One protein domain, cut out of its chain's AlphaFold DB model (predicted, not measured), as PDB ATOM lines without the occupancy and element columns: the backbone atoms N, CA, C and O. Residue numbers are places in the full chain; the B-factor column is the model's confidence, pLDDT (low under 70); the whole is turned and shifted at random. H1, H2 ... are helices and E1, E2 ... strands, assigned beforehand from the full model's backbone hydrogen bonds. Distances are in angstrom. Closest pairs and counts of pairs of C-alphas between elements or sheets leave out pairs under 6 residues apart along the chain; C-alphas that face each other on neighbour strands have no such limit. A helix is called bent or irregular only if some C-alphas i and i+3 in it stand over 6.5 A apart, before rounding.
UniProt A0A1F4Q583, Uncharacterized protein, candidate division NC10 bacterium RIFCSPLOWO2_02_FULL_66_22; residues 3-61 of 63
ATOM      1  N   ILE A   3      19.421 -51.636  35.231       86.69
ATOM      2  CA  ILE A   3      18.081 -51.701  35.824       86.69
ATOM      3  C   ILE A   3      18.195 -52.425  37.163       86.69
ATOM      4  O   ILE A   3      18.835 -53.477  37.239       86.69
ATOM      5  N   ILE A   4      17.612 -51.855  38.216       90.31
ATOM      6  CA  ILE A   4      17.536 -52.479  39.542       90.31
ATOM      7  C   ILE A   4      16.086 -52.526  40.021       90.31
ATOM      8  O   ILE A   4      15.323 -51.593  39.786       90.31
ATOM      9  N   SER A   5      15.712 -53.597  40.716       91.88
ATOM     10  CA  SER A   5      14.402 -53.718  41.361       91.88
ATOM     11  C   SER A   5      14.501 -53.296  42.824       91.88
ATOM     12  O   SER A   5      15.411 -53.731  43.533       91.88
ATOM     13  N   ALA A   6      13.564 -52.473  43.288       88.12
ATOM     14  CA  ALA A   6      13.533 -51.960  44.654       88.12
ATOM     15  C   ALA A   6      12.114 -51.998  45.226       88.12
ATOM     16  O   ALA A   6      11.136 -51.916  44.489       88.12
ATOM     17  N   LYS A   7      12.004 -52.114  46.552       92.81
ATOM     18  CA  LYS A   7      10.732 -52.031  47.272       92.81
ATOM     19  C   LYS A   7      10.549 -50.621  47.822       92.81
ATOM     20  O   LYS A   7      11.458 -50.093  48.458       92.81
ATOM     21  N   VAL A   8       9.378 -50.036  47.615       89.62
ATOM     22  CA  VAL A   8       9.043 -48.703  48.123       89.62
ATOM     23  C   VAL A   8       8.825 -48.772  49.633       89.62
ATOM     24  O   VAL A   8       7.987 -49.541  50.106       89.62
ATOM     25  N   LEU A   9       9.584 -47.978  50.388       88.12
ATOM     26  CA  LEU A   9       9.398 -47.801  51.834       88.12
ATOM     27  C   LEU A   9       8.617 -46.529  52.163       88.12
ATOM     28  O   LEU A   9       7.795 -46.559  53.064       88.12
ATOM     29  N   ASP A  10       8.871 -45.448  51.422       87.56
ATOM     30  CA  ASP A  10       8.198 -44.155  51.549       87.56
ATOM     31  C   ASP A  10       8.105 -43.513  50.149       87.56
ATOM     32  O   ASP A  10       9.142 -43.234  49.535       87.56
ATOM     33  N   PRO A  11       6.897 -43.295  49.605       85.81
ATOM     34  CA  PRO A  11       6.710 -42.700  48.283       85.81
ATOM     35  C   PRO A  11       6.897 -41.174  48.252       85.81
ATOM     36  O   PRO A  11       6.865 -40.573  47.175       85.81
ATOM     37  N   THR A  12       7.075 -40.540  49.413       84.88
ATOM     38  CA  THR A  12       7.172 -39.084  49.600       84.88
ATOM     39  C   THR A  12       8.526 -38.627  50.142       84.88
ATOM     40  O   THR A  12       8.651 -37.492  50.601       84.88
ATOM     41  N   HIS A  13       9.544 -39.491  50.077       80.56
ATOM     42  CA  HIS A  13      10.849 -39.224  50.670       80.56
ATOM     43  C   HIS A  13      11.458 -37.898  50.185       80.56
ATOM     44  O   HIS A  13      11.442 -37.605  48.991       80.56
ATOM     45  N   LEU A  14      12.028 -37.114  51.109       64.38
ATOM     46  CA  LEU A  14      12.498 -35.742  50.856       64.38
ATOM     47  C   LEU A  14      13.590 -35.636  49.784       64.38
ATOM     48  O   LEU A  14      13.739 -34.582  49.170       64.38
ATOM     49  N   GLU A  15      14.353 -36.705  49.566       75.94
ATOM     50  CA  GLU A  15      15.392 -36.733  48.531       75.94
ATOM     51  C   GLU A  15      14.841 -36.977  47.121       75.94
ATOM     52  O   GLU A  15      15.557 -36.814  46.132       75.94
ATOM     53  N   LEU A  16      13.562 -37.338  47.000       77.38
ATOM     54  CA  LEU A  16      12.898 -37.394  45.710       77.38
ATOM     55  C   LEU A  16      12.541 -35.972  45.274       77.38
ATOM     56  O   LEU A  16      11.880 -35.223  45.990       77.38
ATOM     57  N   SER A  17      12.915 -35.618  44.046       81.81
ATOM     58  CA  SER A  17      12.518 -34.345  43.431       81.81
ATOM     59  C   SER A  17      10.998 -34.188  43.326       81.81
ATOM     60  O   SER A  17      10.488 -33.069  43.271       81.81
ATOM     61  N   GLN A  18      10.278 -35.309  43.300       82.75
ATOM     62  CA  GLN A  18       8.827 -35.386  43.327       82.75
ATOM     63  C   GLN A  18       8.376 -36.723  43.934       82.75
ATOM     64  O   GLN A  18       9.070 -37.730  43.766       82.75
ATOM     65  N   PRO A  19       7.195 -36.776  44.572       85.81
ATOM     66  CA  PRO A  19       6.618 -38.033  45.027       85.81
ATOM     67  C   PRO A  19       6.435 -39.031  43.881       85.81
ATOM     68  O   PRO A  19       6.108 -38.652  42.750       85.81
ATOM     69  N   ILE A  20       6.595 -40.318  44.182       86.81
ATOM     70  CA  ILE A  20       6.364 -41.394  43.216       86.81
ATOM     71  C   ILE A  20       4.934 -41.930  43.326       86.81
ATOM     72  O   ILE A  20       4.381 -42.071  44.412       86.81
ATOM     73  N   ALA A  21       4.329 -42.268  42.184       87.94
ATOM     74  CA  ALA A  21       2.979 -42.834  42.104       87.94
ATOM     75  C   ALA A  21       2.961 -44.350  42.399       87.94
ATOM     76  O   ALA A  21       2.360 -45.130  41.665       87.94
ATOM     77  N   ALA A  22       3.657 -44.767  43.454       86.38
ATOM     78  CA  ALA A  22       3.704 -46.138  43.953       86.38
ATOM     79  C   ALA A  22       3.352 -46.134  45.444       86.38
ATOM     80  O   ALA A  22       3.518 -45.120  46.121       86.38
ATOM     81  N   LYS A  23       2.831 -47.241  45.963       89.00
ATOM     82  CA  LYS A  23       2.492 -47.366  47.383       89.00
ATOM     83  C   LYS A  23       3.652 -47.965  48.156       89.00
ATOM     84  O   LYS A  23       4.487 -48.680  47.604       89.00
ATOM     85  N   GLU A  24       3.670 -47.719  49.461       90.88
ATOM     86  CA  GLU A  24       4.541 -48.460  50.366       90.88
ATOM     87  C   GLU A  24       4.323 -49.964  50.185       90.88
ATOM     88  O   GLU A  24       3.197 -50.463  50.187       90.88
ATOM     89  N   GLY A  25       5.420 -50.689  50.014       91.12
ATOM     90  CA  GLY A  25       5.404 -52.119  49.772       91.12
ATOM     91  C   GLY A  25       5.492 -52.536  48.306       91.12
ATOM     92  O   GLY A  25       5.866 -53.687  48.065       91.12
ATOM     93  N   ASP A  26       5.219 -51.636  47.360       92.25
ATOM     94  CA  ASP A  26       5.275 -51.942  45.929       92.25
ATOM     95  C   ASP A  26       6.717 -52.192  45.465       92.25
ATOM     96  O   ASP A  26       7.674 -51.610  45.980       92.25
ATOM     97  N   LEU A  27       6.871 -53.067  44.469       93.75
ATOM     98  CA  LEU A  27       8.132 -53.297  43.765       93.75
ATOM     99  C   LEU A  27       8.187 -52.406  42.522       93.75
ATOM    100  O   LEU A  27       7.286 -52.450  41.687       93.75
ATOM    101  N   ILE A  28       9.257 -51.628  42.399       90.19
ATOM    102  CA  ILE A  28       9.514 -50.725  41.274       90.19
ATOM    103  C   ILE A  28      10.845 -51.061  40.602       90.19
ATOM    104  O   ILE A  28      11.745 -51.635  41.220       90.19
ATOM    105  N   GLU A  29      10.984 -50.665  39.340       92.12
ATOM    106  CA  GLU A  29      12.239 -50.743  38.596       92.12
ATOM    107  C   GLU A  29      12.859 -49.353  38.469       92.12
ATOM    108  O   GLU A  29      12.202 -48.391  38.070       92.12
ATOM    109  N   ILE A  30      14.144 -49.248  38.796       87.44
ATOM    110  CA  ILE A  30      14.922 -48.018  38.693       87.44
ATOM    111  C   ILE A  30      15.920 -48.206  37.555       87.44
ATOM    112  O   ILE A  30      16.761 -49.108  37.591       87.44
ATOM    113  N   SER A  31      15.816 -47.352  36.538       87.56
ATOM    114  CA  SER A  31      16.735 -47.322  35.401       87.56
ATOM    115  C   SER A  31      17.826 -46.288  35.645       87.56
ATOM    116  O   SER A  31      17.556 -45.092  35.686       87.56
ATOM    117  N   ILE A  32      19.059 -46.757  35.794       83.00
ATOM    118  CA  ILE A  32      20.242 -45.926  36.002       83.00
ATOM    119  C   ILE A  32      20.986 -45.819  34.662       83.00
ATOM    120  O   ILE A  32      21.378 -46.854  34.098       83.00
ATOM    121  N   PRO A  33      21.179 -44.612  34.104       81.12
ATOM    122  CA  PRO A  33      22.041 -44.437  32.946       81.12
ATOM    123  C   PRO A  33      23.465 -44.859  33.302       81.12
ATOM    124  O   PRO A  33      24.000 -44.461  34.326       81.12
ATOM    125  N   ILE A  34      24.051 -45.717  32.463       71.06
ATOM    126  CA  ILE A  34      25.476 -46.051  32.570       71.06
ATOM    127  C   ILE A  34      26.148 -45.092  31.596       71.06
ATOM    128  O   ILE A  34      26.364 -45.469  30.448       71.06
ATOM    129  N   ASP A  35      26.325 -43.841  32.001       63.25
ATOM    130  CA  ASP A  35      27.204 -42.917  31.285       63.25
ATOM    131  C   ASP A  35      28.573 -42.932  31.971       63.25
ATOM    132  O   ASP A  35      28.665 -42.928  33.199       63.25
ATOM    133  N   GLU A  36      29.646 -42.969  31.175       56.38
ATOM    134  CA  GLU A  36      31.043 -43.019  31.646       56.38
ATOM    135  C   GLU A  36      31.442 -41.795  32.501       56.38
ATOM    136  O   GLU A  36      32.409 -41.854  33.262       56.38
ATOM    137  N   ASP A  37      30.638 -40.724  32.466       55.34
ATOM    138  CA  ASP A  37      30.744 -39.532  33.318       55.34
ATOM    139  C   ASP A  37      30.451 -39.797  34.810       55.34
ATOM    140  O   ASP A  37      30.661 -38.916  35.654       55.34
ATOM    141  N   GLU A  38      30.041 -41.022  35.176       54.72
ATOM    142  CA  GLU A  38      29.900 -41.477  36.569       54.72
ATOM    143  C   GLU A  38      31.168 -41.257  37.419       54.72
ATOM    144  O   GLU A  38      31.108 -41.232  38.649       54.72
ATOM    145  N   GLN A  39      32.326 -41.057  36.786       58.09
ATOM    146  CA  GLN A  39      33.591 -40.814  37.474       58.09
ATOM    147  C   GLN A  39      33.729 -39.395  38.038       58.09
ATOM    148  O   GLN A  39      34.331 -39.230  39.099       58.09
ATOM    149  N   LEU A  40      33.185 -38.366  37.379       61.78
ATOM    150  CA  LEU A  40      33.465 -36.972  37.753       61.78
ATOM    151  C   LEU A  40      32.784 -36.578  39.064       61.78
ATOM    152  O   LEU A  40      33.426 -36.025  39.961       61.78
ATOM    153  N   TRP A  41      31.496 -36.900  39.208       65.81
ATOM    154  CA  TRP A  41      30.772 -36.622  40.447       65.81
ATOM    155  C   TRP A  41      31.251 -37.521  41.587       65.81
ATOM    156  O   TRP A  41      31.341 -37.057  42.719       65.81
ATOM    157  N   LYS A  42      31.631 -38.771  41.289       64.38
ATOM    158  CA  LYS A  42      32.181 -39.706  42.274       64.38
ATOM    159  C   LYS A  42      33.524 -39.222  42.818       64.38
ATOM    160  O   LYS A  42      33.695 -39.185  44.030       64.38
ATOM    161  N   ALA A  43      34.432 -38.774  41.951       66.69
ATOM    162  CA  ALA A  43      35.717 -38.210  42.359       66.69
ATOM    163  C   ALA A  43      35.548 -36.905  43.156       66.69
ATOM    164  O   ALA A  43      36.221 -36.697  44.165       66.69
ATOM    165  N   ALA A  44      34.622 -36.032  42.746       68.94
ATOM    166  CA  ALA A  44      34.323 -34.798  43.475       68.94
ATOM    167  C   ALA A  44      33.668 -35.067  44.845       68.94
ATOM    168  O   ALA A  44      33.970 -34.378  45.821       68.94
ATOM    169  N   ALA A  45      32.786 -36.066  44.928       69.12
ATOM    170  CA  ALA A  45      32.160 -36.499  46.171       69.12
ATOM    171  C   ALA A  45      33.175 -37.153  47.119       69.12
ATOM    172  O   ALA A  45      33.189 -36.817  48.298       69.12
ATOM    173  N   GLU A  46      34.063 -38.009  46.609       72.56
ATOM    174  CA  GLU A  46      35.154 -38.621  47.375       72.56
ATOM    175  C   GLU A  46      36.106 -37.562  47.940       72.56
ATOM    176  O   GLU A  46      36.394 -37.575  49.134       72.56
ATOM    177  N   GLN A  47      36.529 -36.584  47.131       72.81
ATOM    178  CA  GLN A  47      37.353 -35.477  47.625       72.81
ATOM    179  C   GLN A  47      36.640 -34.660  48.703       72.81
ATOM    180  O   GLN A  47      37.248 -34.334  49.720       72.81
ATOM    181  N   LYS A  48      35.353 -34.336  48.517       71.19
ATOM    182  CA  LYS A  48      34.570 -33.636  49.546       71.19
ATOM    183  C   LYS A  48      34.431 -34.455  50.826       71.19
ATOM    184  O   LYS A  48      34.534 -33.882  51.903       71.19
ATOM    185  N   PHE A  49      34.212 -35.762  50.715       69.56
ATOM    186  CA  PHE A  49      34.127 -36.672  51.854       69.56
ATOM    187  C   PHE A  49      35.457 -36.740  52.616       69.56
ATOM    188  O   PHE A  49      35.467 -36.569  53.829       69.56
ATOM    189  N   LEU A  50      36.584 -36.889  51.912       69.25
ATOM    190  CA  LEU A  50      37.924 -36.891  52.513       69.25
ATOM    191  C   LEU A  50      38.289 -35.546  53.153       69.25
ATOM    192  O   LEU A  50      38.930 -35.529  54.194       69.25
ATOM    193  N   LEU A  51      37.874 -34.423  52.562       69.69
ATOM    194  CA  LEU A  51      38.067 -33.091  53.149       69.69
ATOM    195  C   LEU A  51      37.194 -32.854  54.386       69.69
ATOM    196  O   LEU A  51      37.574 -32.068  55.250       69.69
ATOM    197  N   ALA A  52      36.025 -33.492  54.455       65.19
ATOM    198  CA  ALA A  52      35.163 -33.466  55.632       65.19
ATOM    199  C   ALA A  52      35.657 -34.407  56.743       65.19
ATOM    200  O   ALA A  52      35.248 -34.246  57.890       65.19
ATOM    201  N   TYR A  53      36.536 -35.360  56.414       60.91
ATOM    202  CA  TYR A  53      37.233 -36.195  57.383       60.91
ATOM    203  C   TYR A  53      38.311 -35.348  58.070       60.91
ATOM    204  O   TYR A  53      39.421 -35.165  57.567       60.91
ATOM    205  N   ASP A  54      37.952 -34.764  59.209       59.41
ATOM    206  CA  ASP A  54      38.884 -34.018  60.045       59.41
ATOM    207  C   ASP A  54      39.976 -34.984  60.552       59.41
ATOM    208  O   ASP A  54      39.652 -36.037  61.104       59.41
ATOM    209  N   PRO A  55      41.278 -34.678  60.412       56.28
ATOM    210  CA  PRO A  55      42.337 -35.465  61.044       56.28
ATOM    211  C   PRO A  55      42.189 -35.606  62.575       56.28
ATOM    212  O   PRO A  55      42.851 -36.463  63.162       56.28
ATOM    213  N   ALA A  56      41.329 -34.816  63.230       56.34
ATOM    214  CA  ALA A  56      40.934 -35.007  64.625       56.34
ATOM    215  C   ALA A  56      40.008 -36.222  64.863       56.34
ATOM    216  O   ALA A  56      40.029 -36.776  65.963       56.34
ATOM    217  N   ASP A  57      39.252 -36.687  63.862       52.97
ATOM    218  CA  ASP A  57      38.377 -37.871  63.976       52.97
ATOM    219  C   ASP A  57      39.167 -39.193  63.954       52.97
ATOM    220  O   ASP A  57      38.723 -40.207  64.494       52.97
ATOM    221  N   ALA A  58      40.409 -39.173  63.454       58.31
ATOM    222  CA  ALA A  58      41.327 -40.319  63.479       58.31
ATOM    223  C   ALA A  58      41.766 -40.734  64.903       58.31
ATOM    224  O   ALA A  58      42.425 -41.762  65.086       58.31
ATOM    225  N   ILE A  59      41.427 -39.945  65.932       56.75
ATOM    226  CA  ILE A  59      41.679 -40.283  67.341       56.75
ATOM    227  C   ILE A  59      40.824 -41.487  67.775       56.75
ATOM    228  O   ILE A  59      41.249 -42.249  68.646       56.75
ATOM    229  N   TYR A  60      39.667 -41.710  67.142       55.59
ATOM    230  CA  TYR A  60      38.766 -42.819  67.468       55.59
ATOM    231  C   TYR A  60      39.037 -44.101  66.670       55.59
ATOM    232  O   TYR A  60      38.573 -45.163  67.072       55.59
ATOM    233  N   ASP A  61      39.861 -44.046  65.620       57.69
ATOM    234  CA  ASP A  61      40.212 -45.214  64.788       57.69
ATOM    235  C   ASP A  61      41.084 -46.261  65.518       57.69
ATOM    236  O   ASP A  61      41.364 -47.331  64.977       57.69
TER     237      ASP A  61
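What this domain is: This is residues 3 to 61 of the 63 residues of an uncharacterized protein of candidate division NC10 bacterium RIFCSPLOWO2_02_FULL_66_22 (UniProt A0A1F4Q583). What shape does the model have? A small antiparallel hairpin of two strands, E1 and E2, with a long loop between them, makes one end, and an arm with a lone helix, H1, reaches away from it. The arm's residues 35 to 61 stand free, as do residues 13 to 18 of the loop. What is it made of, and how large is it? The printed part has 59 residues, with two named strands and then one named helix in the order E1, E2, H1; the class is mixed, helices and strands, with only 26 residues, under half, in named elements. It is extended, with a radius of gyration of the C-alphas of 17.2 A and spans of 44 by 30 by 20 A.

How they stand to each other: How do the strands pair? E1, residues 3 to 7, and E2, residues 27 to 32, form a hairpin and are antiparallel at 146 degrees. C-alphas 7 and 27 face each other at 4.5 A; N 4 and O 30 are within hydrogen-bond range at 2.9 A, and N 28 and O 6 at 2.8 A. Where does the helix stand? H1, residues 38 to 52, is apart from E1, and 10 of its 11 O i to N i+4 pairs are within hydrogen-bond range.

Where its parts are: Where are the strands? E1 begins at C-alpha 3, (18.081, -51.701, 35.824), and is 13.6 A long; E2 is 16.2 A long. Where is the helix? H1 is 21.3 A long and ends at C-alpha 52, (35.163, -33.466, 55.632). It is neither bent nor irregular, but only just: C-alphas 38 and 41 are 6.3 A apart.

The domain as a whole: How far does it reach? The two C-alphas farthest apart, of Ala 21 and Ile 59, are 46.3 A apart. How are the elements linked? The printed part has no cut; the link from E1 to E2 is long, with 19 residues, and that from E2 to H1 is tight, with 5. Where is confidence low? The pLDDT is under 70 at residue 14, residues 35 to 45 and residues 49 to 61, and its mean over the printed part is 75.2.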